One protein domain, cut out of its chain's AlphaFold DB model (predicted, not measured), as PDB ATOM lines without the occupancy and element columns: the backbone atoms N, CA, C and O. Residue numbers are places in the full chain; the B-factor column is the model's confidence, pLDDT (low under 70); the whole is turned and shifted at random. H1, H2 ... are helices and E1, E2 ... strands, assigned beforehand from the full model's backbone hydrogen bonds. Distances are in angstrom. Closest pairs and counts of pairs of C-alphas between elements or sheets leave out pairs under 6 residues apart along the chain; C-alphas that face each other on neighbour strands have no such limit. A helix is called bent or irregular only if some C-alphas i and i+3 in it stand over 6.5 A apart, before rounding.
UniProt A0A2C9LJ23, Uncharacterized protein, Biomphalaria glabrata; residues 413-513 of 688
ATOM      1  N   THR A 413     169.435 117.618 235.798       91.00
ATOM      2  CA  THR A 413     170.715 116.895 235.705       91.00
ATOM      3  C   THR A 413     170.686 115.717 234.724       91.00
ATOM      4  O   THR A 413     171.685 115.016 234.566       91.00
ATOM      5  N   LYS A 414     169.538 115.481 234.075       90.88
ATOM      6  CA  LYS A 414     169.292 114.382 233.123       90.88
ATOM      7  C   LYS A 414     169.220 114.835 231.662       90.88
ATOM      8  O   LYS A 414     169.065 113.984 230.786       90.88
ATOM      9  N   PHE A 415     169.372 116.134 231.396       92.31
ATOM     10  CA  PHE A 415     169.490 116.667 230.043       92.31
ATOM     11  C   PHE A 415     170.628 115.946 229.314       92.31
ATOM     12  O   PHE A 415     171.723 115.808 229.868       92.31
ATOM     13  N   CYS A 416     170.407 115.512 228.072       93.06
ATOM     14  CA  CYS A 416     171.515 115.160 227.194       93.06
ATOM     15  C   CYS A 416     171.206 115.403 225.717       93.06
ATOM     16  O   CYS A 416     170.193 114.931 225.202       93.06
ATOM     17  N   ARG A 417     172.099 116.119 225.022       94.44
ATOM     18  CA  ARG A 417     171.909 116.504 223.617       94.44
ATOM     19  C   ARG A 417     173.235 116.658 222.865       94.44
ATOM     20  O   ARG A 417     174.265 116.996 223.450       94.44
ATOM     21  N   GLN A 418     173.219 116.406 221.555       94.44
ATOM     22  CA  GLN A 418     174.349 116.700 220.667       94.44
ATOM     23  C   GLN A 418     174.395 118.196 220.318       94.44
ATOM     24  O   GLN A 418     173.361 118.853 220.198       94.44
ATOM     25  N   CYS A 419     175.599 118.738 220.141       94.12
ATOM     26  CA  CYS A 419     175.794 120.103 219.667       94.12
ATOM     27  C   CYS A 419     175.249 120.311 218.241       94.12
ATOM     28  O   CYS A 419     175.498 119.514 217.341       94.12
ATOM     29  N   LEU A 420     174.593 121.455 218.021       90.31
ATOM     30  CA  LEU A 420     174.033 121.894 216.735       90.31
ATOM     31  C   LEU A 420     175.069 121.975 215.591       90.31
ATOM     32  O   LEU A 420     174.726 121.852 214.412       90.31
ATOM     33  N   PHE A 421     176.343 122.232 215.917       88.50
ATOM     34  CA  PHE A 421     177.384 122.547 214.930       88.50
ATOM     35  C   PHE A 421     178.472 121.474 214.795       88.50
ATOM     36  O   PHE A 421     178.954 121.269 213.672       88.50
ATOM     37  N   CYS A 422     178.838 120.783 215.880       89.38
ATOM     38  CA  CYS A 422     179.867 119.735 215.914       89.38
ATOM     39  C   CYS A 422     179.269 118.343 216.229       89.38
ATOM     40  O   CYS A 422     178.068 118.141 216.113       89.38
ATOM     41  N   LYS A 423     180.107 117.348 216.560       93.19
ATOM     42  CA  LYS A 423     179.662 115.981 216.913       93.19
ATOM     43  C   LYS A 423     179.658 115.685 218.421       93.19
ATOM     44  O   LYS A 423     179.301 114.576 218.807       93.19
ATOM     45  N   GLN A 424     180.089 116.627 219.260       94.81
ATOM     46  CA  GLN A 424     180.183 116.435 220.710       94.81
ATOM     47  C   GLN A 424     178.786 116.390 221.340       94.81
ATOM     48  O   GLN A 424     177.887 117.131 220.935       94.81
ATOM     49  N   THR A 425     178.621 115.513 222.326       95.56
ATOM     50  CA  THR A 425     177.365 115.290 223.049       95.56
ATOM     51  C   THR A 425     177.562 115.659 224.509       95.56
ATOM     52  O   THR A 425     178.556 115.265 225.118       95.56
ATOM     53  N   TYR A 426     176.614 116.414 225.054       94.31
ATOM     54  CA  TYR A 426     176.673 116.985 226.392       94.31
ATOM     55  C   TYR A 426     175.510 116.451 227.214       94.31
ATOM     56  O   TYR A 426     174.360 116.721 226.874       94.31
ATOM     57  N   CYS A 427     175.821 115.702 228.275       93.12
ATOM     58  CA  CYS A 427     174.860 115.254 229.281       93.12
ATOM     59  C   CYS A 427     175.110 115.961 230.623       93.12
ATOM     60  O   CYS A 427     176.238 116.370 230.902       93.12
ATOM     61  N   GLY A 428     174.088 116.042 231.477       91.12
ATOM     62  CA  GLY A 428     174.171 116.624 232.817       91.12
ATOM     63  C   GLY A 428     173.258 117.837 232.943       91.12
ATOM     64  O   GLY A 428     172.054 117.727 232.727       91.12
ATOM     65  N   ASN A 429     173.826 118.995 233.285       91.38
ATOM     66  CA  ASN A 429     173.097 120.262 233.287       91.38
ATOM     67  C   ASN A 429     173.134 120.929 231.901       91.38
ATOM     68  O   ASN A 429     174.194 121.005 231.271       91.38
ATOM     69  N   ARG A 430     171.994 121.465 231.445       91.31
ATOM     70  CA  ARG A 430     171.859 122.103 230.123       91.31
ATOM     71  C   ARG A 430     172.806 123.287 229.899       91.31
ATOM     72  O   ARG A 430     173.250 123.487 228.767       91.31
ATOM     73  N   ALA A 431     173.198 124.014 230.950       90.94
ATOM     74  CA  ALA A 431     174.128 125.141 230.849       90.94
ATOM     75  C   ALA A 431     175.468 124.759 230.196       90.94
ATOM     76  O   ALA A 431     176.000 125.550 229.425       90.94
ATOM     77  N   VAL A 432     175.964 123.527 230.396       92.25
ATOM     78  CA  VAL A 432     177.232 123.045 229.809       92.25
ATOM     79  C   VAL A 432     177.200 123.061 228.270       92.25
ATOM     80  O   VAL A 432     178.217 123.340 227.631       92.25
ATOM     81  N   LEU A 433     176.032 122.821 227.658       93.50
ATOM     82  CA  LEU A 433     175.863 122.908 226.204       93.50
ATOM     83  C   LEU A 433     175.816 124.365 225.716       93.50
ATOM     84  O   LEU A 433     176.426 124.677 224.692       93.50
ATOM     85  N   PHE A 434     175.138 125.263 226.439       91.69
ATOM     86  CA  PHE A 434     175.141 126.703 226.133       91.69
ATOM     87  C   PHE A 434     176.562 127.280 226.192       91.69
ATOM     88  O   PHE A 434     176.999 127.961 225.267       91.69
ATOM     89  N   ASP A 435     177.303 126.912 227.233       90.69
ATOM     90  CA  ASP A 435     178.713 127.224 227.447       90.69
ATOM     91  C   ASP A 435     179.609 126.779 226.277       90.69
ATOM     92  O   ASP A 435     180.457 127.537 225.808       90.69
ATOM     93  N   HIS A 436     179.414 125.554 225.780       93.00
ATOM     94  CA  HIS A 436     180.126 125.025 224.614       93.00
ATOM     95  C   HIS A 436     179.778 125.792 223.327       93.00
ATOM     96  O   HIS A 436     180.668 126.192 222.573       93.00
ATOM     97  N   LEU A 437     178.488 126.050 223.087       90.38
ATOM     98  CA  LEU A 437     178.020 126.809 221.924       90.38
ATOM     99  C   LEU A 437     178.592 128.238 221.917       90.38
ATOM    100  O   LEU A 437     178.971 128.741 220.855       90.38
ATOM    101  N   LEU A 438     178.746 128.855 223.092       89.00
ATOM    102  CA  LEU A 438     179.391 130.156 223.249       89.00
ATOM    103  C   LEU A 438     180.920 130.083 223.092       89.00
ATOM    104  O   LEU A 438     181.483 130.880 222.345       89.00
ATOM    105  N   ARG A 439     181.616 129.138 223.734       88.94
ATOM    106  CA  ARG A 439     183.091 129.070 223.695       88.94
ATOM    107  C   ARG A 439     183.637 128.557 222.363       88.94
ATOM    108  O   ARG A 439     184.411 129.249 221.706       88.94
ATOM    109  N   ASP A 440     183.217 127.370 221.935       87.50
ATOM    110  CA  ASP A 440     183.816 126.668 220.789       87.50
ATOM    111  C   ASP A 440     183.193 127.072 219.445       87.50
ATOM    112  O   ASP A 440     183.780 126.871 218.375       87.50
ATOM    113  N   HIS A 441     181.988 127.651 219.470       86.88
ATOM    114  CA  HIS A 441     181.258 128.060 218.265       86.88
ATOM    115  C   HIS A 441     180.918 129.555 218.215       86.88
ATOM    116  O   HIS A 441     180.502 130.037 217.153       86.88
ATOM    117  N   THR A 442     181.171 130.310 219.297       86.25
ATOM    118  CA  THR A 442     180.835 131.744 219.432       86.25
ATOM    119  C   THR A 442     179.392 132.059 219.038       86.25
ATOM    120  O   THR A 442     179.100 133.130 218.509       86.25
ATOM    121  N   PHE A 443     178.484 131.109 219.285       87.81
ATOM    122  CA  PHE A 443     177.067 131.193 218.963       87.81
ATOM    123  C   PHE A 443     176.266 131.702 220.166       87.81
ATOM    124  O   PHE A 443     176.223 131.069 221.217       87.81
ATOM    125  N   HIS A 444     175.636 132.861 219.997       83.19
ATOM    126  CA  HIS A 444     174.961 133.608 221.048       83.19
ATOM    127  C   HIS A 444     173.443 133.435 220.919       83.19
ATOM    128  O   HIS A 444     172.829 133.941 219.977       83.19
ATOM    129  N   MET A 445     172.837 132.741 221.885       84.00
ATOM    130  CA  MET A 445     171.374 132.631 222.031       84.00
ATOM    131  C   MET A 445     170.831 133.452 223.208       84.00
ATOM    132  O   MET A 445     169.625 133.645 223.303       84.00
ATOM    133  N   GLY A 446     171.709 133.935 224.092       82.75
ATOM    134  CA  GLY A 446     171.376 134.414 225.435       82.75
ATOM    135  C   GLY A 446     172.008 133.516 226.504       82.75
ATOM    136  O   GLY A 446     172.558 132.460 226.188       82.75
ATOM    137  N   GLN A 447     171.951 133.948 227.764       82.00
ATOM    138  CA  GLN A 447     172.318 133.111 228.912       82.00
ATOM    139  C   GLN A 447     171.226 132.053 229.158       82.00
ATOM    140  O   GLN A 447     170.051 132.385 228.988       82.00
ATOM    141  N   PRO A 448     171.564 130.829 229.616       85.06
ATOM    142  CA  PRO A 448     170.561 129.811 229.947       85.06
ATOM    143  C   PRO A 448     169.555 130.309 230.998       85.06
ATOM    144  O   PRO A 448     168.367 130.036 230.882       85.06
ATOM    145  N   ASP A 449     169.995 131.132 231.955       84.25
ATOM    146  CA  ASP A 449     169.137 131.718 232.994       84.25
ATOM    147  C   ASP A 449     168.093 132.723 232.488       84.25
ATOM    148  O   ASP A 449     167.129 133.000 233.198       84.25
ATOM    149  N   ASN A 450     168.260 133.259 231.278       88.06
ATOM    150  CA  ASN A 450     167.304 134.174 230.648       88.06
ATOM    151  C   ASN A 450     166.406 133.472 229.616       88.06
ATOM    152  O   ASN A 450     165.563 134.118 228.986       88.06
ATOM    153  N   LEU A 451     166.576 132.155 229.459       90.12
ATOM    154  CA  LEU A 451     165.823 131.319 228.536       90.12
ATOM    155  C   LEU A 451     164.841 130.391 229.270       90.12
ATOM    156  O   LEU A 451     164.917 130.202 230.484       90.12
ATOM    157  N   VAL A 452     163.887 129.848 228.518       92.69
ATOM    158  CA  VAL A 452     162.885 128.865 228.955       92.69
ATOM    159  C   VAL A 452     162.375 128.090 227.733       92.69
ATOM    160  O   VAL A 452     162.464 128.592 226.611       92.69
ATOM    161  N   PHE A 453     161.873 126.869 227.929       94.88
ATOM    162  CA  PHE A 453     161.550 125.915 226.864       94.88
ATOM    163  C   PHE A 453     162.775 125.618 225.980       94.88
ATOM    164  O   PHE A 453     162.664 125.546 224.752       94.88
ATOM    165  N   THR A 454     163.979 125.485 226.563       93.50
ATOM    166  CA  THR A 454     165.200 125.436 225.732       93.50
ATOM    167  C   THR A 454     165.288 124.196 224.847       93.50
ATOM    168  O   THR A 454     165.985 124.221 223.840       93.50
ATOM    169  N   ASP A 455     164.586 123.120 225.192       92.50
ATOM    170  CA  ASP A 455     164.521 121.909 224.372       92.50
ATOM    171  C   ASP A 455     163.774 122.174 223.052       92.50
ATOM    172  O   ASP A 455     164.334 121.940 221.980       92.50
ATOM    173  N   GLU A 456     162.605 122.824 223.119       95.25
ATOM    174  CA  GLU A 456     161.890 123.347 221.944       95.25
ATOM    175  C   GLU A 456     162.731 124.373 221.158       95.25
ATOM    176  O   GLU A 456     162.690 124.389 219.926       95.25
ATOM    177  N   LEU A 457     163.514 125.225 221.838       94.50
ATOM    178  CA  LEU A 457     164.427 126.171 221.178       94.50
ATOM    179  C   LEU A 457     165.500 125.428 220.374       94.50
ATOM    180  O   LEU A 457     165.774 125.784 219.226       94.50
ATOM    181  N   PHE A 458     166.101 124.387 220.954       94.38
ATOM    182  CA  PHE A 458     167.090 123.569 220.261       94.38
ATOM    183  C   PHE A 458     166.478 122.783 219.096       94.38
ATOM    184  O   PHE A 458     167.139 122.656 218.066       94.38
ATOM    185  N   ASP A 459     165.241 122.292 219.208       95.12
ATOM    186  CA  ASP A 459     164.530 121.619 218.109       95.12
ATOM    187  C   ASP A 459     164.176 122.587 216.969       95.12
ATOM    188  O   ASP A 459     164.382 122.275 215.789       95.12
ATOM    189  N   LEU A 460     163.744 123.807 217.297       94.62
ATOM    190  CA  LEU A 460     163.483 124.856 216.311       94.62
ATOM    191  C   LEU A 460     164.762 125.300 215.585       94.62
ATOM    192  O   LEU A 460     164.764 125.508 214.371       94.62
ATOM    193  N   ILE A 461     165.873 125.439 216.311       93.62
ATOM    194  CA  ILE A 461     167.162 125.790 215.708       93.62
ATOM    195  C   ILE A 461     167.700 124.631 214.858       93.62
ATOM    196  O   ILE A 461     168.176 124.868 213.747       93.62
ATOM    197  N   GLN A 462     167.602 123.388 215.338       93.94
ATOM    198  CA  GLN A 462     168.055 122.203 214.608       93.94
ATOM    199  C   GLN A 462     167.295 122.043 213.284       93.94
ATOM    200  O   GLN A 462     167.921 121.957 212.228       93.94
ATOM    201  N   SER A 463     165.960 122.096 213.320       95.50
ATOM    202  CA  SER A 463     165.119 121.999 212.120       95.50
ATOM    203  C   SER A 463     165.402 123.124 211.116       95.50
ATOM    204  O   SER A 463     165.501 122.859 209.919       95.50
ATOM    205  N   LYS A 464     165.644 124.362 211.567       93.81
ATOM    206  CA  LYS A 464     166.078 125.461 210.683       93.81
ATOM    207  C   LYS A 464     167.456 125.215 210.057       93.81
ATOM    208  O   LYS A 464     167.615 125.434 208.858       93.81
ATOM    209  N   LEU A 465     168.433 124.712 210.816       91.88
ATOM    210  CA  LEU A 465     169.765 124.375 210.292       91.88
ATOM    211  C   LEU A 465     169.742 123.195 209.302       91.88
ATOM    212  O   LEU A 465     170.539 123.175 208.361       91.88
ATOM    213  N   ASP A 466     168.842 122.226 209.482       93.00
ATOM    214  CA  ASP A 466     168.676 121.089 208.567       93.00
ATOM    215  C   ASP A 466     167.844 121.439 207.323       93.00
ATOM    216  O   ASP A 466     168.187 120.999 206.224       93.00
ATOM    217  N   ASN A 467     166.894 122.372 207.437       95.00
ATOM    218  CA  ASN A 467     166.250 123.063 206.308       95.00
ATOM    219  C   ASN A 467     167.170 124.085 205.599       95.00
ATOM    220  O   ASN A 467     166.719 124.876 204.770       95.00
ATOM    221  N   GLN A 468     168.470 124.081 205.913       94.62
ATOM    222  CA  GLN A 468     169.502 124.940 205.322       94.62
ATOM    223  C   GLN A 468     169.236 126.451 205.474       94.62
ATOM    224  O   GLN A 468     169.711 127.255 204.667       94.62
ATOM    225  N   LEU A 469     168.507 126.848 206.520       94.00
ATOM    226  CA  LEU A 469     168.145 128.231 206.818       94.00
ATOM    227  C   LEU A 469     169.177 128.893 207.744       94.00
ATOM    228  O   LEU A 469     169.564 128.354 208.781       94.00
ATOM    229  N   CYS A 470     169.599 130.111 207.405       93.12
ATOM    230  CA  CYS A 470     170.467 130.908 208.268       93.12
ATOM    231  C   CYS A 470     169.677 131.594 209.391       93.12
ATOM    232  O   CYS A 470     168.857 132.472 209.134       93.12
ATOM    233  N   LEU A 471     170.004 131.260 210.642       91.56
ATOM    234  CA  LEU A 471     169.299 131.689 211.862       91.56
ATOM    235  C   LEU A 471     169.251 133.213 212.100       91.56
ATOM    236  O   LEU A 471     168.447 133.667 212.911       91.56
ATOM    237  N   PHE A 472     170.110 133.989 211.426       91.44
ATOM    238  CA  PHE A 472     170.182 135.450 211.558       91.44
ATOM    239  C   PHE A 472     169.552 136.219 210.391       91.44
ATOM    240  O   PHE A 472     168.943 137.261 210.599       91.44
ATOM    241  N   CYS A 473     169.762 135.755 209.155       91.62
ATOM    242  CA  CYS A 473     169.376 136.490 207.944       91.62
ATOM    243  C   CYS A 473     168.278 135.800 207.124       91.62
ATOM    244  O   CYS A 473     167.916 136.309 206.067       91.62
ATOM    245  N   GLU A 474     167.813 134.631 207.583       92.19
ATOM    246  CA  GLU A 474     166.664 133.870 207.068       92.19
ATOM    247  C   GLU A 474     166.741 133.517 205.576       92.19
ATOM    248  O   GLU A 474     165.756 133.177 204.928       92.19
ATOM    249  N   LYS A 475     167.961 133.518 205.027       93.25
ATOM    250  CA  LYS A 475     168.251 133.000 203.690       93.25
ATOM    251  C   LYS A 475     168.429 131.488 203.750       93.25
ATOM    252  O   LYS A 475     169.130 130.986 204.632       93.25
ATOM    253  N   SER A 476     167.818 130.792 202.800       94.81
ATOM    254  CA  SER A 476     168.042 129.373 202.542       94.81
ATOM    255  C   SER A 476     169.296 129.159 201.688       94.81
ATOM    256  O   SER A 476     169.714 130.026 200.915       94.81
ATOM    257  N   PHE A 477     169.916 127.991 201.843       94.44
ATOM    258  CA  PHE A 477     171.129 127.582 201.136       94.44
ATOM    259  C   PHE A 477     170.934 126.211 200.485       94.44
ATOM    260  O   PHE A 477     170.058 125.443 200.869       94.44
ATOM    261  N   LYS A 478     171.750 125.895 199.474       92.19
ATOM    262  CA  LYS A 478     171.643 124.620 198.742       92.19
ATOM    263  C   LYS A 478     172.152 123.419 199.541       92.19
ATOM    264  O   LYS A 478     171.771 122.293 199.246       92.19
ATOM    265  N   ASP A 479     173.046 123.652 200.498       93.69
ATOM    266  CA  ASP A 479     173.776 122.605 201.204       93.69
ATOM    267  C   ASP A 479     174.386 123.101 202.531       93.69
ATOM    268  O   ASP A 479     174.627 124.299 202.740       93.69
ATOM    269  N   LYS A 480     174.705 122.139 203.406       89.50
ATOM    270  CA  LYS A 480     175.177 122.379 204.778       89.50
ATOM    271  C   LYS A 480     176.608 122.919 204.857       89.50
ATOM    272  O   LYS A 480     176.988 123.452 205.901       89.50
ATOM    273  N   ALA A 481     177.406 122.826 203.789       90.38
ATOM    274  CA  ALA A 481     178.712 123.479 203.722       90.38
ATOM    275  C   ALA A 481     178.557 124.961 203.344       90.38
ATOM    276  O   ALA A 481     179.119 125.811 204.034       90.38
ATOM    277  N   SER A 482     177.728 125.287 202.346       93.25
ATOM    278  CA  SER A 482     177.387 126.666 201.972       93.25
ATOM    279  C   SER A 482     176.757 127.448 203.127       93.25
ATOM    280  O   SER A 482     177.162 128.586 203.365       93.25
ATOM    281  N   LEU A 483     175.828 126.849 203.886       91.69
ATOM    282  CA  LEU A 483     175.246 127.490 205.074       91.69
ATOM    283  C   LEU A 483     176.313 127.783 206.143       91.69
ATOM    284  O   LEU A 483     176.445 128.922 206.595       91.69
ATOM    285  N   ARG A 484     177.113 126.776 206.527       87.62
ATOM    286  CA  ARG A 484     178.189 126.936 207.525       87.62
ATOM    287  C   ARG A 484     179.214 127.985 207.093       87.62
ATOM    288  O   ARG A 484     179.607 128.831 207.893       87.62
ATOM    289  N   GLU A 485     179.618 127.964 205.827       89.31
ATOM    290  CA  GLU A 485     180.576 128.912 205.261       89.31
ATOM    291  C   GLU A 485     180.002 130.332 205.177       89.31
ATOM    292  O   GLU A 485     180.715 131.299 205.450       89.31
ATOM    293  N   HIS A 486     178.707 130.476 204.878       91.88
ATOM    294  CA  HIS A 486     177.996 131.750 204.963       91.88
ATOM    295  C   HIS A 486     177.978 132.292 206.398       91.88
ATOM    296  O   HIS A 486     178.397 133.431 206.618       91.88
ATOM    297  N   MET A 487     177.551 131.483 207.377       88.38
ATOM    298  CA  MET A 487     177.498 131.888 208.787       88.38
ATOM    299  C   MET A 487     178.885 132.278 209.314       88.38
ATOM    300  O   MET A 487     179.014 133.288 210.004       88.38
ATOM    301  N   ARG A 488     179.936 131.549 208.909       87.38
ATOM    302  CA  ARG A 488     181.338 131.862 209.224       87.38
ATOM    303  C   ARG A 488     181.802 133.178 208.588       87.38
ATOM    304  O   ARG A 488     182.322 134.035 209.298       87.38
ATOM    305  N   LYS A 489     181.606 133.365 207.275       89.19
ATOM    306  CA  LYS A 489     182.051 134.563 206.528       89.19
ATOM    307  C   LYS A 489     181.298 135.838 206.901       89.19
ATOM    308  O   LYS A 489     181.884 136.914 206.850       89.19
ATOM    309  N   LYS A 490     180.007 135.740 207.226       87.88
ATOM    310  CA  LYS A 490     179.168 136.884 207.622       87.88
ATOM    311  C   LYS A 490     179.031 137.054 209.135       87.88
ATOM    312  O   LYS A 490     178.340 137.966 209.566       87.88
ATOM    313  N   GLN A 491     179.689 136.201 209.924       85.12
ATOM    314  CA  GLN A 491     179.611 136.183 211.389       85.12
ATOM    315  C   GLN A 491     178.162 136.175 211.913       85.12
ATOM    316  O   GLN A 491     177.844 136.764 212.942       85.12
ATOM    317  N   HIS A 492     177.275 135.460 211.214       89.38
ATOM    318  CA  HIS A 492     175.881 135.253 211.611       89.38
ATOM    319  C   HIS A 492     175.807 134.224 212.747       89.38
ATOM    320  O   HIS A 492     175.336 133.101 212.572       89.38
ATOM    321  N   ARG A 493     176.346 134.606 213.909       84.19
ATOM    322  CA  ARG A 493     176.487 133.766 215.103       84.19
ATOM    323  C   ARG A 493     175.467 134.091 216.200       84.19
ATOM    324  O   ARG A 493     175.733 133.842 217.369       84.19
ATOM    325  N   LYS A 494     174.325 134.673 215.843       86.31
ATOM    326  CA  LYS A 494     173.207 134.922 216.758       86.31
ATOM    327  C   LYS A 494     171.878 134.682 216.057       86.31
ATOM    328  O   LYS A 494     171.820 134.708 214.829       86.31
ATOM    329  N   ILE A 495     170.836 134.442 216.840       89.12
ATOM    330  CA  ILE A 495     169.448 134.383 216.366       89.12
ATOM    331  C   ILE A 495     169.030 135.775 215.848       89.12
ATOM    332  O   ILE A 495     169.554 136.784 216.321       89.12
ATOM    333  N   ASN A 496     168.133 135.844 214.855       87.94
ATOM    334  CA  ASN A 496     167.596 137.098 214.312       87.94
ATOM    335  C   ASN A 496     166.817 137.912 215.379       87.94
ATOM    336  O   ASN A 496     165.727 137.490 215.763       87.94
ATOM    337  N   PRO A 497     167.286 139.116 215.782       85.44
ATOM    338  CA  PRO A 497     166.599 139.998 216.736       85.44
ATOM    339  C   PRO A 497     165.193 140.454 216.333       85.44
ATOM    340  O   PRO A 497     164.478 140.986 217.172       85.44
ATOM    341  N   LYS A 498     164.828 140.343 215.049       83.50
ATOM    342  CA  LYS A 498     163.528 140.791 214.527       83.50
ATOM    343  C   LYS A 498     162.492 139.669 214.406       83.50
ATOM    344  O   LYS A 498     161.341 139.957 214.085       83.50
ATOM    345  N   ASN A 499     162.874 138.409 214.622       85.94
ATOM    346  CA  ASN A 499     161.970 137.279 214.433       85.94
ATOM    347  C   ASN A 499     161.272 136.892 215.746       85.94
ATOM    348  O   ASN A 499     161.834 136.204 216.598       85.94
ATOM    349  N   LYS A 500     160.004 137.302 215.852       84.75
ATOM    350  CA  LYS A 500     159.134 137.079 217.015       84.75
ATOM    351  C   LYS A 500     158.836 135.614 217.335       84.75
ATOM    352  O   LYS A 500     158.383 135.308 218.431       84.75
ATOM    353  N   GLU A 501     159.092 134.686 216.418       89.31
ATOM    354  CA  GLU A 501     158.947 133.249 216.671       89.31
ATOM    355  C   GLU A 501     159.833 132.784 217.842       89.31
ATOM    356  O   GLU A 501     159.466 131.870 218.580       89.31
ATOM    357  N   TYR A 502     160.972 133.456 218.051       89.44
ATOM    358  CA  TYR A 502     161.867 133.175 219.169       89.44
ATOM    359  C   TYR A 502     161.476 133.889 220.475       89.44
ATOM    360  O   TYR A 502     162.000 133.532 221.529       89.44
ATOM    361  N   ASP A 503     160.543 134.852 220.458       87.38
ATOM    362  CA  ASP A 503     160.188 135.648 221.645       87.38
ATOM    363  C   ASP A 503     159.674 134.778 222.803       87.38
ATOM    364  O   ASP A 503     159.874 135.132 223.967       87.38
ATOM    365  N   LYS A 504     159.063 133.623 222.500       88.31
ATOM    366  CA  LYS A 504     158.551 132.672 223.502       88.31
ATOM    367  C   LYS A 504     159.632 131.983 224.342       88.31
ATOM    368  O   LYS A 504     159.311 131.392 225.365       88.31
ATOM    369  N   PHE A 505     160.896 132.037 223.926       93.50
ATOM    370  CA  PHE A 505     161.988 131.388 224.653       93.50
ATOM    371  C   PHE A 505     162.681 132.316 225.653       93.50
ATOM    372  O   PHE A 505     163.507 131.842 226.423       93.50
ATOM    373  N   TYR A 506     162.367 133.617 225.666       89.88
ATOM    374  CA  TYR A 506     163.030 134.611 226.516       89.88
ATOM    375  C   TYR A 506     162.145 135.032 227.692       89.88
ATOM    376  O   TYR A 506     161.058 135.578 227.500       89.88
ATOM    377  N   ILE A 507     162.632 134.855 228.927       86.38
ATOM    378  CA  ILE A 507     161.835 135.097 230.146       86.38
ATOM    379  C   ILE A 507     161.329 136.547 230.257       86.38
ATOM    380  O   ILE A 507     160.197 136.789 230.681       86.38
ATOM    381  N   ILE A 508     162.120 137.513 229.778       82.00
ATOM    382  CA  ILE A 508     161.789 138.945 229.785       82.00
ATOM    383  C   ILE A 508     160.466 139.257 229.065       82.00
ATOM    384  O   ILE A 508     159.709 140.114 229.521       82.00
ATOM    385  N   ASN A 509     160.118 138.511 228.013       82.88
ATOM    386  CA  ASN A 509     158.881 138.719 227.255       82.88
ATOM    387  C   ASN A 509     157.621 138.305 228.042       82.88
ATOM    388  O   ASN A 509     156.523 138.792 227.764       82.88
ATOM    389  N   TYR A 510     157.768 137.479 229.080       80.06
ATOM    390  CA  TYR A 510     156.697 137.159 230.028       80.06
ATOM    391  C   TYR A 510     156.617 138.181 231.173       80.06
ATOM    392  O   TYR A 510     155.528 138.440 231.687       80.06
ATOM    393  N   MET A 511     157.744 138.807 231.532       68.25
ATOM    394  CA  MET A 511     157.832 139.824 232.588       68.25
ATOM    395  C   MET A 511     157.334 141.204 232.135       68.25
ATOM    396  O   MET A 511     156.572 141.841 232.857       68.25
ATOM    397  N   VAL A 512     157.702 141.658 230.929       52.53
ATOM    398  CA  VAL A 512     157.301 142.982 230.400       52.53
ATOM    399  C   VAL A 512     155.778 143.127 230.319       52.53
ATOM    400  O   VAL A 512     155.256 144.201 230.587       52.53
ATOM    401  N   ASN A 513     155.054 142.037 230.047       49.84
ATOM    402  CA  ASN A 513     153.588 142.025 230.007       49.84
ATOM    403  C   ASN A 513     152.912 142.081 231.398       49.84
ATOM    404  O   ASN A 513     151.694 142.218 231.464       49.84
TER     405      ASN A 513
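AT A GLANCE: This is residues 413 to 513 of the 688 residues of an uncharacterized protein of Biomphalaria glabrata (UniProt A0A2C9LJ23). A small hairpin of two strands, E1 and E2, with H1 packed over it by residues 431 to 436, lies to one side of the longest helix, H2; the short helices H4 and H5 lie to its other side. H3 stands crosswise near the last residue of H2, and contacts between helices are few. The printed part has 101 residues, with two strands and five helices in the order E1 E2 H1 H2 H3 H4 H5, and is mostly helix. It is compact, with a radius of gyration of the C-alphas of 13.7 A, and spans 37 by 33 by 20 A.

HOW THE PARTS SIT: Begin at the hairpin of E1, residues 415 to 418, and E2, residues 425 to 428: they are antiparallel at 171 degrees, with N 417 and O 426 3.0 A apart and N 426 and O 417 2.9 A apart, within hydrogen-bond range. The closest C-alphas of E2 and H1, residues 431 to 439, are those of Tyr 426 and Leu 433, 6.0 A apart. H1 is apart from H2, residues 454 to 466. H2, with residues 454 to 457 alone, only just touches H4, residues 500 to 505, with 3 pairs of C-alphas within 8 A, the closest those of Leu 457 and Phe 505 at 6.7 A; they run opposite ways at a steep tilt of 38 degrees. H3, residues 480 to 490, is close to H2 but not clearly touching, about perpendicular at 74 degrees; look at C-alphas 466 and 480, the closest, 7.6 A apart. H5, residues 508 to 513, is likewise close to H4 but not clearly touching, with C-alphas 503 and 509 closest at 6.5 A. In H1, H2 and H3 every O i to N i+4 pair is within hydrogen-bond range; H5 has 1 of 2, and H4 0 of 2 but 2 of 3 O i to N i+3 pairs.

IN THESE COORDINATES: Find C-alpha 415 at (169.490, 116.667, 230.043), where E1 begins; E1 is 10.6 A long and E2 10.4 A. H2 starts at C-alpha 454, (165.200, 125.436, 225.732), and runs 18.0 A; H3 measures 15.3 A, H1 12.1 A, H4 9.9 A and H5 8.8 A. H4 is irregular, but only just: C-alphas 501 and 504 are 6.9 A apart. H5 ends at C-alpha 513, (153.588, 142.025, 230.007).

THE WHOLE: The two C-alphas farthest apart are those of Ala 481 and Asn 513, 40.8 A. The printed part has no cut; the links from H1 to H2 and from H2 to H3 are long. Mean pLDDT of the printed part is 89.3, and residues 511 to 513 are under 70.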